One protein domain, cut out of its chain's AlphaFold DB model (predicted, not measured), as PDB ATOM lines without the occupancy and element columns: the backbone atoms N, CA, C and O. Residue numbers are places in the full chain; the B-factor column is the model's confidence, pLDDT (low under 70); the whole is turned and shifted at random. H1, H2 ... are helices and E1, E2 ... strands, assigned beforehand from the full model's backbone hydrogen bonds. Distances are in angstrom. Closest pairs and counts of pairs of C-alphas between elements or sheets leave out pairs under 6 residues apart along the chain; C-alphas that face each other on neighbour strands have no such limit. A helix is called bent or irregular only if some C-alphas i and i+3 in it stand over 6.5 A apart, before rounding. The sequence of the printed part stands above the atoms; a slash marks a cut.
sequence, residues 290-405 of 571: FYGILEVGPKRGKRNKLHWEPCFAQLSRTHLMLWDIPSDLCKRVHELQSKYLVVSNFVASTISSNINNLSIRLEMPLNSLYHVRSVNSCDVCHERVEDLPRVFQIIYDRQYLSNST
ATOM      1  N   PHE A 290     -16.009   5.665 -54.874       89.31
ATOM      2  CA  PHE A 290     -15.344   4.734 -53.970       89.31
ATOM      3  C   PHE A 290     -15.750   3.306 -54.323       89.31
ATOM      4  O   PHE A 290     -16.931   3.023 -54.526       89.31
ATOM      5  N   TYR A 291     -14.768   2.411 -54.361       89.75
ATOM      6  CA  TYR A 291     -14.938   1.009 -54.732       89.75
ATOM      7  C   TYR A 291     -14.443   0.098 -53.614       89.75
ATOM      8  O   TYR A 291     -13.381   0.337 -53.037       89.75
ATOM      9  N   GLY A 292     -15.176  -0.974 -53.331       89.94
ATOM     10  CA  GLY A 292     -14.792  -1.923 -52.293       89.94
ATOM     11  C   GLY A 292     -15.663  -3.171 -52.262       89.94
ATOM     12  O   GLY A 292     -16.441  -3.439 -53.176       89.94
ATOM     13  N   ILE A 293     -15.518  -3.939 -51.188       89.12
ATOM     14  CA  ILE A 293     -16.361  -5.097 -50.897       89.12
ATOM     15  C   ILE A 293     -17.133  -4.774 -49.628       89.12
ATOM     16  O   ILE A 293     -16.535  -4.362 -48.636       89.12
ATOM     17  N   LEU A 294     -18.448  -4.968 -49.669       89.44
ATOM     18  CA  LEU A 294     -19.300  -4.925 -48.487       89.44
ATOM     19  C   LEU A 294     -19.919  -6.298 -48.273       89.44
ATOM     20  O   LEU A 294     -20.294  -6.982 -49.223       89.44
ATOM     21  N   GLU A 295     -20.056  -6.692 -47.017       87.25
ATOM     22  CA  GLU A 295     -20.744  -7.916 -46.634       87.25
ATOM     23  C   GLU A 295     -22.186  -7.580 -46.252       87.25
ATOM     24  O   GLU A 295     -22.446  -6.792 -45.343       87.25
ATOM     25  N   VAL A 296     -23.148  -8.134 -46.994       84.38
ATOM     26  CA  VAL A 296     -24.564  -7.792 -46.824       84.38
ATOM     27  C   VAL A 296     -25.220  -8.727 -45.820       84.38
ATOM     28  O   VAL A 296     -25.113  -9.951 -45.920       84.38
ATOM     29  N   GLY A 297     -25.944  -8.109 -44.884       70.69
ATOM     30  CA  GLY A 297     -26.683  -8.774 -43.819       70.69
ATOM     31  C   GLY A 297     -27.717  -9.802 -44.305       70.69
ATOM     32  O   GLY A 297     -28.104  -9.846 -45.477       70.69
ATOM     33  N   PRO A 298     -28.156 -10.684 -43.398       59.91
ATOM     34  CA  PRO A 298     -28.277 -12.093 -43.739       59.91
ATOM     35  C   PRO A 298     -29.575 -12.479 -44.451       59.91
ATOM     36  O   PRO A 298     -30.672 -12.392 -43.891       59.91
ATOM     37  N   LYS A 299     -29.439 -13.115 -45.623       52.72
ATOM     38  CA  LYS A 299     -30.459 -14.069 -46.086       52.72
ATOM     39  C   LYS A 299     -30.569 -15.200 -45.055       52.72
ATOM     40  O   LYS A 299     -29.554 -15.761 -44.636       52.72
ATOM     41  N   ARG A 300     -31.797 -15.590 -44.683       44.59
ATOM     42  CA  ARG A 300     -32.041 -16.809 -43.888       44.59
ATOM     43  C   ARG A 300     -31.620 -18.042 -44.695       44.59
ATOM     44  O   ARG A 300     -32.373 -18.518 -45.543       44.59
ATOM     45  N   GLY A 301     -30.428 -18.570 -44.423       50.97
ATOM     46  CA  GLY A 301     -29.980 -19.843 -44.986       50.97
ATOM     47  C   GLY A 301     -30.826 -21.022 -44.488       50.97
ATOM     48  O   GLY A 301     -31.447 -20.955 -43.426       50.97
ATOM     49  N   LYS A 302     -30.793 -22.153 -45.211       50.41
ATOM     50  CA  LYS A 302     -31.592 -23.379 -44.948       50.41
ATOM     51  C   LYS A 302     -31.366 -24.054 -43.570       50.41
ATOM     52  O   LYS A 302     -31.888 -25.139 -43.336       50.41
ATOM     53  N   ARG A 303     -30.551 -23.471 -42.684       53.81
ATOM     54  CA  ARG A 303     -30.166 -24.000 -41.359       53.81
ATOM     55  C   ARG A 303     -30.158 -22.928 -40.254       53.81
ATOM     56  O   ARG A 303     -29.399 -23.052 -39.301       53.81
ATOM     57  N   ASN A 304     -30.952 -21.861 -40.388       52.16
ATOM     58  CA  ASN A 304     -31.122 -20.756 -39.419       52.16
ATOM     59  C   ASN A 304     -29.868 -19.940 -39.035       52.16
ATOM     60  O   ASN A 304     -30.015 -18.879 -38.435       52.16
ATOM     61  N   LYS A 305     -28.653 -20.366 -39.402       54.97
ATOM     62  CA  LYS A 305     -27.437 -19.562 -39.245       54.97
ATOM     63  C   LYS A 305     -27.530 -18.317 -40.137       54.97
ATOM     64  O   LYS A 305     -27.807 -18.438 -41.333       54.97
ATOM     65  N   LEU A 306     -27.284 -17.147 -39.553       62.25
ATOM     66  CA  LEU A 306     -27.054 -15.918 -40.311       62.25
ATOM     67  C   LEU A 306     -25.763 -16.093 -41.123       62.25
ATOM     68  O   LEU A 306     -24.781 -16.632 -40.609       62.25
ATOM     69  N   HIS A 307     -25.769 -15.681 -42.386       71.12
ATOM     70  CA  HIS A 307     -24.553 -15.641 -43.191       71.12
ATOM     71  C   HIS A 307     -24.461 -14.317 -43.932       71.12
ATOM     72  O   HIS A 307     -25.471 -13.813 -44.431       71.12
ATOM     73  N   TRP A 308     -23.248 -13.787 -43.959       80.56
ATOM     74  CA  TRP A 308     -22.873 -12.605 -44.704       80.56
ATOM     75  C   TRP A 308     -22.553 -13.007 -46.141       80.56
ATOM     76  O   TRP A 308     -21.878 -14.010 -46.379       80.56
ATOM     77  N   GLU A 309     -23.079 -12.251 -47.101       83.38
ATOM     78  CA  GLU A 309     -22.780 -12.442 -48.521       83.38
ATOM     79  C   GLU A 309     -21.915 -11.268 -49.001       83.38
ATOM     80  O   GLU A 309     -22.393 -10.128 -48.961       83.38
ATOM     81  N   PRO A 310     -20.665 -11.500 -49.448       87.56
ATOM     82  CA  PRO A 310     -19.826 -10.436 -49.977       87.56
ATOM     83  C   PRO A 310     -20.359  -9.975 -51.339       87.56
ATOM     84  O   PRO A 310     -20.636 -10.780 -52.231       87.56
ATOM     85  N   CYS A 311     -20.487  -8.663 -51.496       90.06
ATOM     86  CA  CYS A 311     -20.902  -7.989 -52.719       90.06
ATOM     87  C   CYS A 311     -19.839  -6.964 -53.137       90.06
ATOM     88  O   CYS A 311     -19.141  -6.395 -52.291       90.06
ATOM     89  N   PHE A 312     -19.716  -6.705 -54.438       91.62
ATOM     90  CA  PHE A 312     -18.972  -5.539 -54.906       91.62
ATOM     91  C   PHE A 312     -19.799  -4.285 -54.639       91.62
ATOM     92  O   PHE A 312     -20.986  -4.260 -54.960       91.62
ATOM     93  N   ALA A 313     -19.175  -3.252 -54.081       91.94
ATOM     94  CA  ALA A 313     -19.820  -1.991 -53.749       91.94
ATOM     95  C   ALA A 313     -19.170  -0.822 -54.501       91.94
ATOM     96  O   ALA A 313     -17.942  -0.697 -54.527       91.94
ATOM     97  N   GLN A 314     -20.008   0.051 -55.062       92.31
ATOM     98  CA  GLN A 314     -19.632   1.364 -55.583       92.31
ATOM     99  C   GLN A 314     -20.460   2.432 -54.864       92.31
ATOM    100  O   GLN A 314     -21.687   2.439 -54.967       92.31
ATOM    101  N   LEU A 315     -19.795   3.362 -54.181       92.00
ATOM    102  CA  LEU A 315     -20.407   4.584 -53.664       92.00
ATOM    103  C   LEU A 315     -19.990   5.754 -54.555       92.00
ATOM    104  O   LEU A 315     -18.805   6.055 -54.671       92.00
ATOM    105  N   SER A 316     -20.966   6.403 -55.179       90.12
ATOM    106  CA  SER A 316     -20.788   7.596 -56.015       90.12
ATOM    107  C   SER A 316     -21.427   8.826 -55.364       90.12
ATOM    108  O   SER A 316     -22.152   8.688 -54.380       90.12
ATOM    109  N   ARG A 317     -21.233  10.014 -55.951       87.38
ATOM    110  CA  ARG A 317     -21.884  11.270 -55.524       87.38
ATOM    111  C   ARG A 317     -23.411  11.168 -55.365       87.38
ATOM    112  O   ARG A 317     -23.974  11.894 -54.553       87.38
ATOM    113  N   THR A 318     -24.082  10.304 -56.134       87.69
ATOM    114  CA  THR A 318     -25.557  10.240 -56.198       87.69
ATOM    115  C   THR A 318     -26.159   8.878 -55.854       87.69
ATOM    116  O   THR A 318     -27.319   8.832 -55.454       87.69
ATOM    117  N   HIS A 319     -25.408   7.777 -55.976       90.50
ATOM    118  CA  HIS A 319     -25.915   6.412 -55.784       90.50
ATOM    119  C   HIS A 319     -24.927   5.510 -55.032       90.50
ATOM    120  O   HIS A 319     -23.723   5.522 -55.308       90.50
ATOM    121  N   LEU A 320     -25.466   4.658 -54.157       91.88
ATOM    122  CA  LEU A 320     -24.824   3.428 -53.695       91.88
ATOM    123  C   LEU A 320     -25.326   2.265 -54.561       91.88
ATOM    124  O   LEU A 320     -26.533   2.036 -54.663       91.88
ATOM    125  N   MET A 321     -24.406   1.517 -55.162       91.50
ATOM    126  CA  MET A 321     -24.700   0.341 -55.981       91.50
ATOM    127  C   MET A 321     -23.965  -0.878 -55.430       91.50
ATOM    128  O   MET A 321     -22.775  -0.794 -55.117       91.50
ATOM    129  N   LEU A 322     -24.672  -2.004 -55.320       92.06
ATOM    130  CA  LEU A 322     -24.134  -3.297 -54.902       92.06
ATOM    131  C   LEU A 322     -24.400  -4.346 -55.989       92.06
ATOM    132  O   LEU A 322     -25.535  -4.475 -56.453       92.06
ATOM    133  N   TRP A 323     -23.393  -5.152 -56.322       92.00
ATOM    134  CA  TRP A 323     -23.507  -6.303 -57.226       92.00
ATOM    135  C   TRP A 323     -23.106  -7.587 -56.506       92.00
ATOM    136  O   TRP A 323     -22.127  -7.602 -55.755       92.00
ATOM    137  N   ASP A 324     -23.824  -8.680 -56.754       89.56
ATOM    138  CA  ASP A 324     -23.395  -9.999 -56.276       89.56
ATOM    139  C   ASP A 324     -22.084 -10.415 -56.973       89.56
ATOM    140  O   ASP A 324     -21.908 -10.193 -58.173       89.56
ATOM    141  N   ILE A 325     -21.149 -11.013 -56.226       88.31
ATOM    142  CA  ILE A 325     -19.861 -11.457 -56.778       88.31
ATOM    143  C   ILE A 325     -20.062 -12.797 -57.512       88.31
ATOM    144  O   ILE A 325     -20.530 -13.756 -56.892       88.31
ATOM    145  N   PRO A 326     -19.683 -12.919 -58.802       85.19
ATOM    146  CA  PRO A 326     -19.715 -14.192 -59.516       85.19
ATOM    147  C   PRO A 326     -18.845 -15.255 -58.835       85.19
ATOM    148  O   PRO A 326     -17.711 -14.974 -58.442       85.19
ATOM    149  N   SER A 327     -19.340 -16.494 -58.759       81.62
ATOM    150  CA  SER A 327     -18.680 -17.624 -58.077       81.62
ATOM    151  C   SER A 327     -17.214 -17.834 -58.478       81.62
ATOM    152  O   SER A 327     -16.386 -18.197 -57.639       81.62
ATOM    153  N   ASP A 328     -16.880 -17.568 -59.742       80.75
ATOM    154  CA  ASP A 328     -15.530 -17.708 -60.300       80.75
ATOM    155  C   ASP A 328     -14.556 -16.640 -59.772       80.75
ATOM    156  O   ASP A 328     -13.352 -16.876 -59.660       80.75
ATOM    157  N   LEU A 329     -15.079 -15.467 -59.396       82.56
ATOM    158  CA  LEU A 329     -14.318 -14.363 -58.817       82.56
ATOM    159  C   LEU A 329     -14.224 -14.445 -57.289       82.56
ATOM    160  O   LEU A 329     -13.241 -13.955 -56.738       82.56
ATOM    161  N   CYS A 330     -15.162 -15.111 -56.602       79.81
ATOM    162  CA  CYS A 330     -15.161 -15.251 -55.137       79.81
ATOM    163  C   CYS A 330     -13.832 -15.787 -54.570       79.81
ATOM    164  O   CYS A 330     -13.352 -15.291 -53.553       79.81
ATOM    165  N   LYS A 331     -13.195 -16.756 -55.247       78.69
ATOM    166  CA  LYS A 331     -11.874 -17.285 -54.846       78.69
ATOM    167  C   LYS A 331     -10.784 -16.212 -54.930       78.69
ATOM    168  O   LYS A 331     -10.096 -15.949 -53.949       78.69
ATOM    169  N   ARG A 332     -10.690 -15.535 -56.082       78.50
ATOM    170  CA  ARG A 332      -9.722 -14.453 -56.337       78.50
ATOM    171  C   ARG A 332      -9.912 -13.285 -55.367       78.50
ATOM    172  O   ARG A 332      -8.934 -12.727 -54.888       78.50
ATOM    173  N   VAL A 333     -11.159 -12.947 -55.048       78.88
ATOM    174  CA  VAL A 333     -11.520 -11.934 -54.049       78.88
ATOM    175  C   VAL A 333     -10.971 -12.292 -52.665       78.88
ATOM    176  O   VAL A 333     -10.267 -11.481 -52.066       78.88
ATOM    177  N   HIS A 334     -11.215 -13.518 -52.194       75.69
ATOM    178  CA  HIS A 334     -10.739 -13.979 -50.888       75.69
ATOM    179  C   HIS A 334      -9.198 -14.049 -50.820       75.69
ATOM    180  O   HIS A 334      -8.606 -13.791 -49.769       75.69
ATOM    181  N   GLU A 335      -8.527 -14.353 -51.935       75.88
ATOM    182  CA  GLU A 335      -7.063 -14.297 -52.046       75.88
ATOM    183  C   GLU A 335      -6.489 -12.873 -52.071       75.88
ATOM    184  O   GLU A 335      -5.355 -12.675 -51.646       75.88
ATOM    185  N   LEU A 336      -7.226 -11.885 -52.585       72.38
ATOM    186  CA  LEU A 336      -6.803 -10.480 -52.572       72.38
ATOM    187  C   LEU A 336      -6.981  -9.862 -51.179       72.38
ATOM    188  O   LEU A 336      -6.092  -9.149 -50.714       72.38
ATOM    189  N   GLN A 337      -8.084 -10.191 -50.494       70.75
ATOM    190  CA  GLN A 337      -8.334  -9.781 -49.108       70.75
ATOM    191  C   GLN A 337      -7.260 -10.316 -48.147       70.75
ATOM    192  O   GLN A 337      -6.761  -9.559 -47.319       70.75
ATOM    193  N   SER A 338      -6.850 -11.585 -48.270       64.94
ATOM    194  CA  SER A 338      -5.830 -12.174 -47.383       64.94
ATOM    195  C   SER A 338      -4.400 -11.674 -47.633       64.94
ATOM    196  O   SER A 338      -3.533 -11.873 -46.785       64.94
ATOM    197  N   LYS A 339      -4.148 -11.015 -48.772       68.50
ATOM    198  CA  LYS A 339      -2.832 -10.484 -49.177       68.50
ATOM    199  C   LYS A 339      -2.694  -8.964 -48.987       68.50
ATOM    200  O   LYS A 339      -1.701  -8.405 -49.441       68.50
ATOM    201  N   TYR A 340      -3.668  -8.295 -48.353       56.38
ATOM    202  CA  TYR A 340      -3.689  -6.833 -48.132       56.38
ATOM    203  C   TYR A 340      -3.469  -5.987 -49.408       56.38
ATOM    204  O   TYR A 340      -2.966  -4.865 -49.354       56.38
ATOM    205  N   LEU A 341      -3.855  -6.512 -50.575       61.84
ATOM    206  CA  LEU A 341      -3.742  -5.803 -51.852       61.84
ATOM    207  C   LEU A 341      -4.855  -4.753 -52.009       61.84
ATOM    208  O   LEU A 341      -5.880  -4.810 -51.332       61.84
ATOM    209  N   VAL A 342      -4.675  -3.801 -52.934       66.88
ATOM    210  CA  VAL A 342      -5.631  -2.701 -53.181       66.88
ATOM    211  C   VAL A 342      -6.908  -3.223 -53.861       66.88
ATOM    212  O   VAL A 342      -7.103  -3.096 -55.072       66.88
ATOM    213  N   VAL A 343      -7.794  -3.817 -53.055       79.12
ATOM    214  CA  VAL A 343      -9.080  -4.401 -53.470       79.12
ATOM    215  C   VAL A 343      -9.909  -3.405 -54.284       79.12
ATOM    216  O   VAL A 343     -10.489  -3.792 -55.295       79.12
ATOM    217  N   SER A 344      -9.916  -2.122 -53.912       80.75
ATOM    218  CA  SER A 344     -10.657  -1.064 -54.611       80.75
ATOM    219  C   SER A 344     -10.334  -0.975 -56.104       80.75
ATOM    220  O   SER A 344     -11.255  -0.866 -56.908       80.75
ATOM    221  N   ASN A 345      -9.063  -1.109 -56.499       82.75
ATOM    222  CA  ASN A 345      -8.661  -1.041 -57.908       82.75
ATOM    223  C   ASN A 345      -9.109  -2.288 -58.683       82.75
ATOM    224  O   ASN A 345      -9.545  -2.187 -59.832       82.75
ATOM    225  N   PHE A 346      -9.060  -3.462 -58.044       84.81
ATOM    226  CA  PHE A 346      -9.594  -4.701 -58.613       84.81
ATOM    227  C   PHE A 346     -11.119  -4.634 -58.790       84.81
ATOM    228  O   PHE A 346     -11.626  -5.005 -59.849       84.81
ATOM    229  N   VAL A 347     -11.849  -4.120 -57.794       85.00
ATOM    230  CA  VAL A 347     -13.309  -3.946 -57.853       85.00
ATOM    231  C   VAL A 347     -13.698  -2.919 -58.916       85.00
ATOM    232  O   VAL A 347     -14.538  -3.225 -59.759       85.00
ATOM    233  N   ALA A 348     -13.045  -1.752 -58.952       84.94
ATOM    234  CA  ALA A 348     -13.267  -0.724 -59.970       84.94
ATOM    235  C   ALA A 348     -13.065  -1.271 -61.392       84.94
ATOM    236  O   ALA A 348     -13.915  -1.076 -62.263       84.94
ATOM    237  N   SER A 349     -11.980  -2.024 -61.610       84.62
ATOM    238  CA  SER A 349     -11.679  -2.665 -62.896       84.62
ATOM    239  C   SER A 349     -12.705  -3.745 -63.254       84.62
ATOM    240  O   SER A 349     -13.138  -3.831 -64.402       84.62
ATOM    241  N   THR A 350     -13.128  -4.554 -62.279       84.81
ATOM    242  CA  THR A 350     -14.095  -5.651 -62.469       84.81
ATOM    243  C   THR A 350     -15.493  -5.129 -62.790       84.81
ATOM    244  O   THR A 350     -16.132  -5.641 -63.706       84.81
ATOM    245  N   ILE A 351     -15.958  -4.087 -62.092       83.88
ATOM    246  CA  ILE A 351     -17.222  -3.415 -62.416       83.88
ATOM    247  C   ILE A 351     -17.108  -2.780 -63.803       83.88
ATOM    248  O   ILE A 351     -17.894  -3.113 -64.682       83.88
ATOM    249  N   SER A 352     -16.094  -1.945 -64.051       84.44
ATOM    250  CA  SER A 352     -15.976  -1.195 -65.314       84.44
ATOM    251  C   SER A 352     -15.859  -2.087 -66.556       84.44
ATOM    252  O   SER A 352     -16.390  -1.738 -67.605       84.44
ATOM    253  N   SER A 353     -15.194  -3.242 -66.451       83.06
ATOM    254  CA  SER A 353     -15.037  -4.191 -67.566       83.06
ATOM    255  C   SER A 353     -16.208  -5.163 -67.746       83.06
ATOM    256  O   SER A 353     -16.310  -5.780 -68.803       83.06
ATOM    257  N   ASN A 354     -17.077  -5.331 -66.741       79.19
ATOM    258  CA  ASN A 354     -18.052  -6.430 -66.716       79.19
ATOM    259  C   ASN A 354     -19.458  -6.031 -66.220       79.19
ATOM    260  O   ASN A 354     -20.272  -6.901 -65.912       79.19
ATOM    261  N   ILE A 355     -19.761  -4.726 -66.162       75.31
ATOM    262  CA  ILE A 355     -20.990  -4.159 -65.572       75.31
ATOM    263  C   ILE A 355     -22.289  -4.782 -66.108       75.31
ATOM    264  O   ILE A 355     -23.242  -4.942 -65.353       75.31
ATOM    265  N   ASN A 356     -22.304  -5.199 -67.379       75.06
ATOM    266  CA  ASN A 356     -23.467  -5.794 -68.043       75.06
ATOM    267  C   ASN A 356     -23.743  -7.255 -67.636       75.06
ATOM    268  O   ASN A 356     -24.860  -7.728 -67.825       75.06
ATOM    269  N   ASN A 357     -22.749  -7.972 -67.095       77.94
ATOM    270  CA  ASN A 357     -22.882  -9.373 -66.668       77.94
ATOM    271  C   ASN A 357     -22.936  -9.529 -65.135       77.94
ATOM    272  O   ASN A 357     -23.181 -10.625 -64.632       77.94
ATOM    273  N   LEU A 358     -22.688  -8.454 -64.381       84.81
ATOM    274  CA  LEU A 358     -22.811  -8.437 -62.925       84.81
ATOM    275  C   LEU A 358     -24.276  -8.208 -62.530       84.81
ATOM    276  O   LEU A 358     -24.870  -7.188 -62.878       84.81
ATOM    277  N   SER A 359     -24.860  -9.116 -61.750       85.81
ATOM    278  CA  SER A 359     -26.224  -8.944 -61.244       85.81
ATOM    279  C   SER A 359     -26.272  -7.863 -60.160       85.81
ATOM    280  O   SER A 359     -25.745  -8.049 -59.058       85.81
ATOM    281  N   ILE A 360     -26.926  -6.738 -60.470       87.12
ATOM    282  CA  ILE A 360     -27.223  -5.670 -59.505       87.12
ATOM    283  C   ILE A 360     -28.108  -6.252 -58.396       87.12
ATOM    284  O   ILE A 360     -29.230  -6.697 -58.636       87.12
ATOM    285  N   ARG A 361     -27.585  -6.229 -57.171       86.56
ATOM    286  CA  ARG A 361     -28.246  -6.675 -55.939       86.56
ATOM    287  C   ARG A 361     -29.032  -5.534 -55.288       86.56
ATOM    288  O   ARG A 361     -30.086  -5.762 -54.696       86.56
ATOM    289  N   LEU A 362     -28.497  -4.316 -55.374       87.81
ATOM    290  CA  LEU A 362     -29.100  -3.084 -54.869       87.81
ATOM    291  C   LEU A 362     -28.619  -1.897 -55.706       87.81
ATOM    292  O   LEU A 362     -27.423  -1.737 -55.926       87.81
ATOM    293  N   GLU A 363     -29.546  -1.026 -56.080       89.50
ATOM    294  CA  GLU A 363     -29.268   0.327 -56.555       89.50
ATOM    295  C   GLU A 363     -30.078   1.282 -55.674       89.50
ATOM    296  O   GLU A 363     -31.298   1.145 -55.563       89.50
ATOM    297  N   MET A 364     -29.396   2.192 -54.981       89.19
ATOM    298  CA  MET A 364     -29.994   3.072 -53.979       89.19
ATOM    299  C   MET A 364     -29.515   4.513 -54.210       89.19
ATOM    300  O   MET A 364     -28.353   4.820 -53.922       89.19
ATOM    301  N   PRO A 365     -30.381   5.417 -54.703       89.62
ATOM    302  CA  PRO A 365     -30.077   6.844 -54.755       89.62
ATOM    303  C   PRO A 365     -29.817   7.368 -53.342       89.62
ATOM    304  O   PRO A 365     -30.602   7.095 -52.432       89.62
ATOM    305  N   LEU A 366     -28.757   8.147 -53.135       88.69
ATOM    306  CA  LEU A 366     -28.425   8.689 -51.811       88.69
ATOM    307  C   LEU A 366     -29.498   9.658 -51.294       88.69
ATOM    308  O   LEU A 366     -29.692   9.758 -50.092       88.69
ATOM    309  N   ASN A 367     -30.293  10.266 -52.179       86.44
ATOM    310  CA  ASN A 367     -31.456  11.076 -51.797       86.44
ATOM    311  C   ASN A 367     -32.604  10.246 -51.176       86.44
ATOM    312  O   ASN A 367     -33.514  10.823 -50.592       86.44
ATOM    313  N   SER A 368     -32.578   8.910 -51.291       87.44
ATOM    314  CA  SER A 368     -33.518   8.010 -50.599       87.44
ATOM    315  C   SER A 368     -33.034   7.588 -49.204       87.44
ATOM    316  O   SER A 368     -33.733   6.856 -48.507       87.44
ATOM    317  N   LEU A 369     -31.840   8.018 -48.786       89.06
ATOM    318  CA  LEU A 369     -31.229   7.651 -47.514       89.06
ATOM    319  C   LEU A 369     -31.845   8.445 -46.353       89.06
ATOM    320  O   LEU A 369     -31.680   9.658 -46.270       89.06
ATOM    321  N   TYR A 370     -32.489   7.754 -45.412       87.75
ATOM    322  CA  TYR A 370     -32.972   8.365 -44.170       87.75
ATOM    323  C   TYR A 370     -31.876   8.433 -43.102       87.75
ATOM    324  O   TYR A 370     -31.764   9.430 -42.393       87.75
ATOM    325  N   HIS A 371     -31.084   7.366 -42.943       87.38
ATOM    326  CA  HIS A 371     -30.069   7.299 -41.892       87.38
ATOM    327  C   HIS A 371     -28.999   6.230 -42.160       87.38
ATOM    328  O   HIS A 371     -29.288   5.177 -42.729       87.38
ATOM    329  N   VAL A 372     -27.781   6.464 -41.665       90.00
ATOM    330  CA  VAL A 372     -26.739   5.440 -41.497       90.00
ATOM    331  C   VAL A 372     -26.275   5.482 -40.049       90.00
ATOM    332  O   VAL A 372     -26.021   6.561 -39.517       90.00
ATOM    333  N   ARG A 373     -26.160   4.315 -39.413       87.81
ATOM    334  CA  ARG A 373     -25.682   4.182 -38.031       87.81
ATOM    335  C   ARG A 373     -24.854   2.922 -37.839       87.81
ATOM    336  O   ARG A 373     -25.077   1.929 -38.530       87.81
ATOM    337  N   SER A 374     -23.974   2.920 -36.845       87.00
ATOM    338  CA  SER A 374     -23.425   1.677 -36.301       87.00
ATOM    339  C   SER A 374     -24.533   0.811 -35.687       87.00
ATOM    340  O   SER A 374     -25.578   1.305 -35.237       87.00
ATOM    341  N   VAL A 375     -24.312  -0.503 -35.691       83.38
ATOM    342  CA  VAL A 375     -25.170  -1.456 -34.976       83.38
ATOM    343  C   VAL A 375     -24.623  -1.727 -33.574       83.38
ATOM    344  O   VAL A 375     -23.439  -1.538 -33.303       83.38
ATOM    345  N   ASN A 376     -25.485  -2.194 -32.679       81.38
ATOM    346  CA  ASN A 376     -25.104  -2.689 -31.357       81.38
ATOM    347  C   ASN A 376     -25.563  -4.148 -31.160       81.38
ATOM    348  O   ASN A 376     -26.249  -4.726 -32.004       81.38
ATOM    349  N   SER A 377     -25.213  -4.754 -30.024       77.31
ATOM    350  CA  SER A 377     -25.514  -6.162 -29.720       77.31
ATOM    351  C   SER A 377     -27.014  -6.506 -29.681       77.31
ATOM    352  O   SER A 377     -27.362  -7.683 -29.763       77.31
ATOM    353  N   CYS A 378     -27.907  -5.516 -29.560       75.62
ATOM    354  CA  CYS A 378     -29.360  -5.705 -29.631       75.62
ATOM    355  C   CYS A 378     -29.894  -5.695 -31.074       75.62
ATOM    356  O   CYS A 378     -30.979  -6.218 -31.316       75.62
ATOM    357  N   ASP A 379     -29.148  -5.126 -32.027       73.00
ATOM    358  CA  ASP A 379     -29.494  -5.144 -33.453       73.00
ATOM    359  C   ASP A 379     -29.109  -6.477 -34.120       73.00
ATOM    360  O   ASP A 379     -29.801  -6.940 -35.029       73.00
ATOM    361  N   VAL A 380     -27.998  -7.094 -33.689       72.56
ATOM    362  CA  VAL A 380     -27.429  -8.301 -34.318       72.56
ATOM    363  C   VAL A 380     -27.065  -9.365 -33.273       72.56
ATOM    364  O   VAL A 380     -25.902  -9.668 -33.028       72.56
ATOM    365  N   CYS A 381     -28.088  -9.986 -32.676       59.59
ATOM    366  CA  CYS A 381     -27.998 -10.923 -31.539       59.59
ATOM    367  C   CYS A 381     -27.174 -12.219 -31.752       59.59
ATOM    368  O   CYS A 381     -27.182 -13.099 -30.885       59.59
ATOM    369  N   HIS A 382     -26.538 -12.400 -32.910       67.62
ATOM    370  CA  HIS A 382     -25.733 -13.577 -33.262       67.62
ATOM    371  C   HIS A 382     -24.345 -13.217 -33.809       67.62
ATOM    372  O   HIS A 382     -23.622 -14.125 -34.214       67.62
ATOM    373  N   GLU A 383     -23.986 -11.929 -33.836       70.50
ATOM    374  CA  GLU A 383     -22.666 -11.491 -34.284       70.50
ATOM    375  C   GLU A 383     -21.667 -11.410 -33.128       70.50
ATOM    376  O   GLU A 383     -22.049 -11.240 -31.966       70.50
ATOM    377  N   ARG A 384     -20.378 -11.553 -33.441       74.31
ATOM    378  CA  ARG A 384     -19.300 -11.423 -32.457       74.31
ATOM    379  C   ARG A 384     -19.129  -9.964 -32.031       74.31
ATOM    380  O   ARG A 384     -19.203  -9.056 -32.858       74.31
ATOM    381  N   VAL A 385     -18.869  -9.730 -30.745       75.19
ATOM    382  CA  VAL A 385     -18.778  -8.372 -30.168       75.19
ATOM    383  C   VAL A 385     -17.616  -7.583 -30.787       75.19
ATOM    384  O   VAL A 385     -17.707  -6.373 -30.969       75.19
ATOM    385  N   GLU A 386     -16.560  -8.294 -31.172       81.31
ATOM    386  CA  GLU A 386     -15.348  -7.803 -31.821       81.31
ATOM    387  C   GLU A 386     -15.582  -7.344 -33.273       81.31
ATOM    388  O   GLU A 386     -14.836  -6.504 -33.781       81.31
ATOM    389  N   ASP A 387     -16.618  -7.870 -33.939       78.88
ATOM    390  CA  ASP A 387     -16.965  -7.528 -35.322       78.88
ATOM    391  C   ASP A 387     -18.025  -6.414 -35.405       78.88
ATOM    392  O   ASP A 387     -18.078  -5.710 -36.414       78.88
ATOM    393  N   LEU A 388     -18.816  -6.177 -34.345       80.25
ATOM    394  CA  LEU A 388     -19.840  -5.116 -34.298       80.25
ATOM    395  C   LEU A 388     -19.351  -3.724 -34.760       80.25
ATOM    396  O   LEU A 388     -20.095  -3.085 -35.505       80.25
ATOM    397  N   PRO A 389     -18.130  -3.239 -34.428       84.50
ATOM    398  CA  PRO A 389     -17.640  -1.939 -34.907       84.50
ATOM    399  C   PRO A 389     -17.472  -1.842 -36.431       84.50
ATOM    400  O   PRO A 389     -17.336  -0.744 -36.963       84.50
ATOM    401  N   ARG A 390     -17.459  -2.980 -37.139       84.56
ATOM    402  CA  ARG A 390     -17.348  -3.073 -38.605       84.56
ATOM    403  C   ARG A 390     -18.714  -3.091 -39.295       84.56
ATOM    404  O   ARG A 390     -18.777  -2.983 -40.518       84.56
ATOM    405  N   VAL A 391     -19.800  -3.250 -38.534       85.81
ATOM    406  CA  VAL A 391     -21.159  -3.438 -39.049       85.81
ATOM    407  C   VAL A 391     -21.986  -2.166 -38.853       85.81
ATOM    408  O   VAL A 391     -22.013  -1.551 -37.785       85.81
ATOM    409  N   PHE A 392     -22.709  -1.774 -39.899       89.50
ATOM    410  CA  PHE A 392     -23.565  -0.592 -39.912       89.50
ATOM    411  C   PHE A 392     -24.911  -0.896 -40.578       89.50
ATOM    412  O   PHE A 392     -25.023  -1.757 -41.450       89.50
ATOM    413  N   GLN A 393     -25.953  -0.185 -40.150       88.44
ATOM    414  CA  GLN A 393     -27.291  -0.246 -40.726       88.44
ATOM    415  C   GLN A 393     -27.537   0.989 -41.595       88.44
ATOM    416  O   GLN A 393     -27.375   2.121 -41.140       88.44
ATOM    417  N   ILE A 394     -27.999   0.747 -42.822       89.69
ATOM    418  CA  ILE A 394     -28.548   1.756 -43.732       89.69
ATOM    419  C   ILE A 394     -30.079   1.698 -43.635       89.69
ATOM    420  O   ILE A 394     -30.664   0.619 -43.750       89.69
ATOM    421  N   ILE A 395     -30.726   2.845 -43.436       88.00
ATOM    422  CA  ILE A 395     -32.185   3.015 -43.436       88.00
ATOM    423  C   ILE A 395     -32.535   3.951 -44.597       88.00
ATOM    424  O   ILE A 395     -32.010   5.058 -44.667       88.00
ATOM    425  N   TYR A 396     -33.398   3.511 -45.512       88.88
ATOM    426  CA  TYR A 396     -33.691   4.207 -46.771       88.88
ATOM    427  C   TYR A 396     -35.142   3.983 -47.227       88.88
ATOM    428  O   TYR A 396     -35.802   3.041 -46.780       88.88
ATOM    429  N   ASP A 397     -35.640   4.833 -48.127       85.56
ATOM    430  CA  ASP A 397     -36.968   4.687 -48.718       85.56
ATOM    431  C   ASP A 397     -36.983   3.635 -49.833       85.56
ATOM    432  O   ASP A 397     -36.382   3.780 -50.900       85.56
ATOM    433  N   ARG A 398     -37.753   2.574 -49.599       75.75
ATOM    434  CA  ARG A 398     -37.942   1.481 -50.551       75.75
ATOM    435  C   ARG A 398     -38.769   1.881 -51.779       75.75
ATOM    436  O   ARG A 398     -38.678   1.192 -52.792       75.75
ATOM    437  N   GLN A 399     -39.540   2.970 -51.723       68.62
ATOM    438  CA  GLN A 399     -40.347   3.429 -52.861       68.62
ATOM    439  C   GLN A 399     -39.471   3.848 -54.053       68.62
ATOM    440  O   GLN A 399     -39.807   3.541 -55.195       68.62
ATOM    441  N   TYR A 400     -38.297   4.440 -53.803       59.94
ATOM    442  CA  TYR A 400     -37.360   4.832 -54.863       59.94
ATOM    443  C   TYR A 400     -36.795   3.622 -55.629       59.94
ATOM    444  O   TYR A 400     -36.736   3.653 -56.858       59.94
ATOM    445  N   LEU A 401     -36.480   2.517 -54.938       60.25
ATOM    446  CA  LEU A 401     -35.996   1.272 -55.564       60.25
ATOM    447  C   LEU A 401     -37.017   0.654 -56.536       60.25
ATOM    448  O   LEU A 401     -36.637  -0.035 -57.486       60.25
ATOM    449  N   SER A 402     -38.315   0.852 -56.283       52.97
ATOM    450  CA  SER A 402     -39.397   0.263 -57.087       52.97
ATOM    451  C   SER A 402     -39.522   0.883 -58.480       52.97
ATOM    452  O   SER A 402     -40.045   0.236 -59.385       52.97
ATOM    453  N   ASN A 403     -39.018   2.105 -58.676       43.47
ATOM    454  CA  ASN A 403     -39.132   2.811 -59.950       43.47
ATOM    455  C   ASN A 403     -38.008   2.428 -60.928       43.47
ATOM    456  O   ASN A 403     -38.294   2.149 -62.095       43.47
ATOM    457  N   SER A 404     -36.752   2.325 -60.473       42.66
ATOM    458  CA  SER A 404     -35.599   2.022 -61.347       42.66
ATOM    459  C   SER A 404     -35.708   0.660 -62.047       42.66
ATOM    460  O   SER A 404     -35.406   0.542 -63.235       42.66
ATOM    461  N   THR A 405     -36.242  -0.361 -61.366       45.34
ATOM    462  CA  THR A 405     -36.431  -1.716 -61.935       45.34
ATOM    463  C   THR A 405     -37.491  -1.797 -63.045       45.34
ATOM    464  O   THR A 405     -37.576  -2.814 -63.739       45.34
TER     465      THR A 405
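AT A GLANCE: This is residues 290 to 405 of the 571 residues of an uncharacterized protein of Schistosoma mattheei (UniProt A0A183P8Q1). A twisted, curled sheet of four strands, E1 to E4, has helices H1 and H2 over one of its faces, while a separate hairpin, E5 and E6, lies beyond the opposite face and makes the third side of a rough triangle with the bent sheet. H3 sits by the edge strand E4. The printed part has 116 residues, running E1 E2 E3 H1 H2 E4 E5 E6 H3, of mixed class; the sheet's order is E1 E2 E3 E4, antiparallel. It is compact, with a radius of gyration of the C-alphas of 15.1 A and spans of 40 by 37 by 28 A.

IN THESE COORDINATES: E1, residues 290 to 300, begins at C-alpha (-15.344, 4.734, -53.970) and spans 29.1 A. E2, residues 306 to 316, spans 29.0 A and bends by 58 degrees at residue 312. Then come E3, 319 to 324; H1, 327 to 337; H2, 343 to 354, 16.1 A; E4, 360 to 365; E5, 369 to 374; E6, 392 to 396; and H3, 398 to 404, ending at C-alpha (-35.599, 2.022, -61.347).

HOW THE PARTS SIT: E1, E2 and E3 form a meander, each strand the antiparallel neighbour of the one before; N 292 and O 313 are 3.0 A apart, N 314 and O 321 2.9 A. E3 and E4 pair through N 322 and O 362, 2.8 A. H1 and H2 on one face make two layers with the sheet. H2 runs across the strands at a height of 8.4 A over the sheet; its closest C-alphas to E1 are those of Ser 344 and Tyr 291, 4.8 A. H1 and H2 only just touch, only at the corner, with 3 pairs of C-alphas within 8 A. H3 only grazes the sheet; its closest C-alphas to E4 are Leu 401 and Met 364, 6.5 A. In the hairpin E5 and E6, N 373 and O 393 are 3.0 A apart; E6 is only just apart from E4, at 8.2 A. H2 has every O i to N i+4 pair within hydrogen-bond range, H1 5 of 7, H3 0 of 3 but 3 of 4 O i to N i+3 pairs.

THE WHOLE: The C-alphas of Ser 353 and Cys 378, the two farthest apart, are 40.6 A apart. The printed part has no cut; E5 to E6 is a long link of 17 residues. Mean pLDDT of the printed part is 78.6, with residues 298 to 306, 338 to 342, 381 to 382 and 399 to 405 under 70.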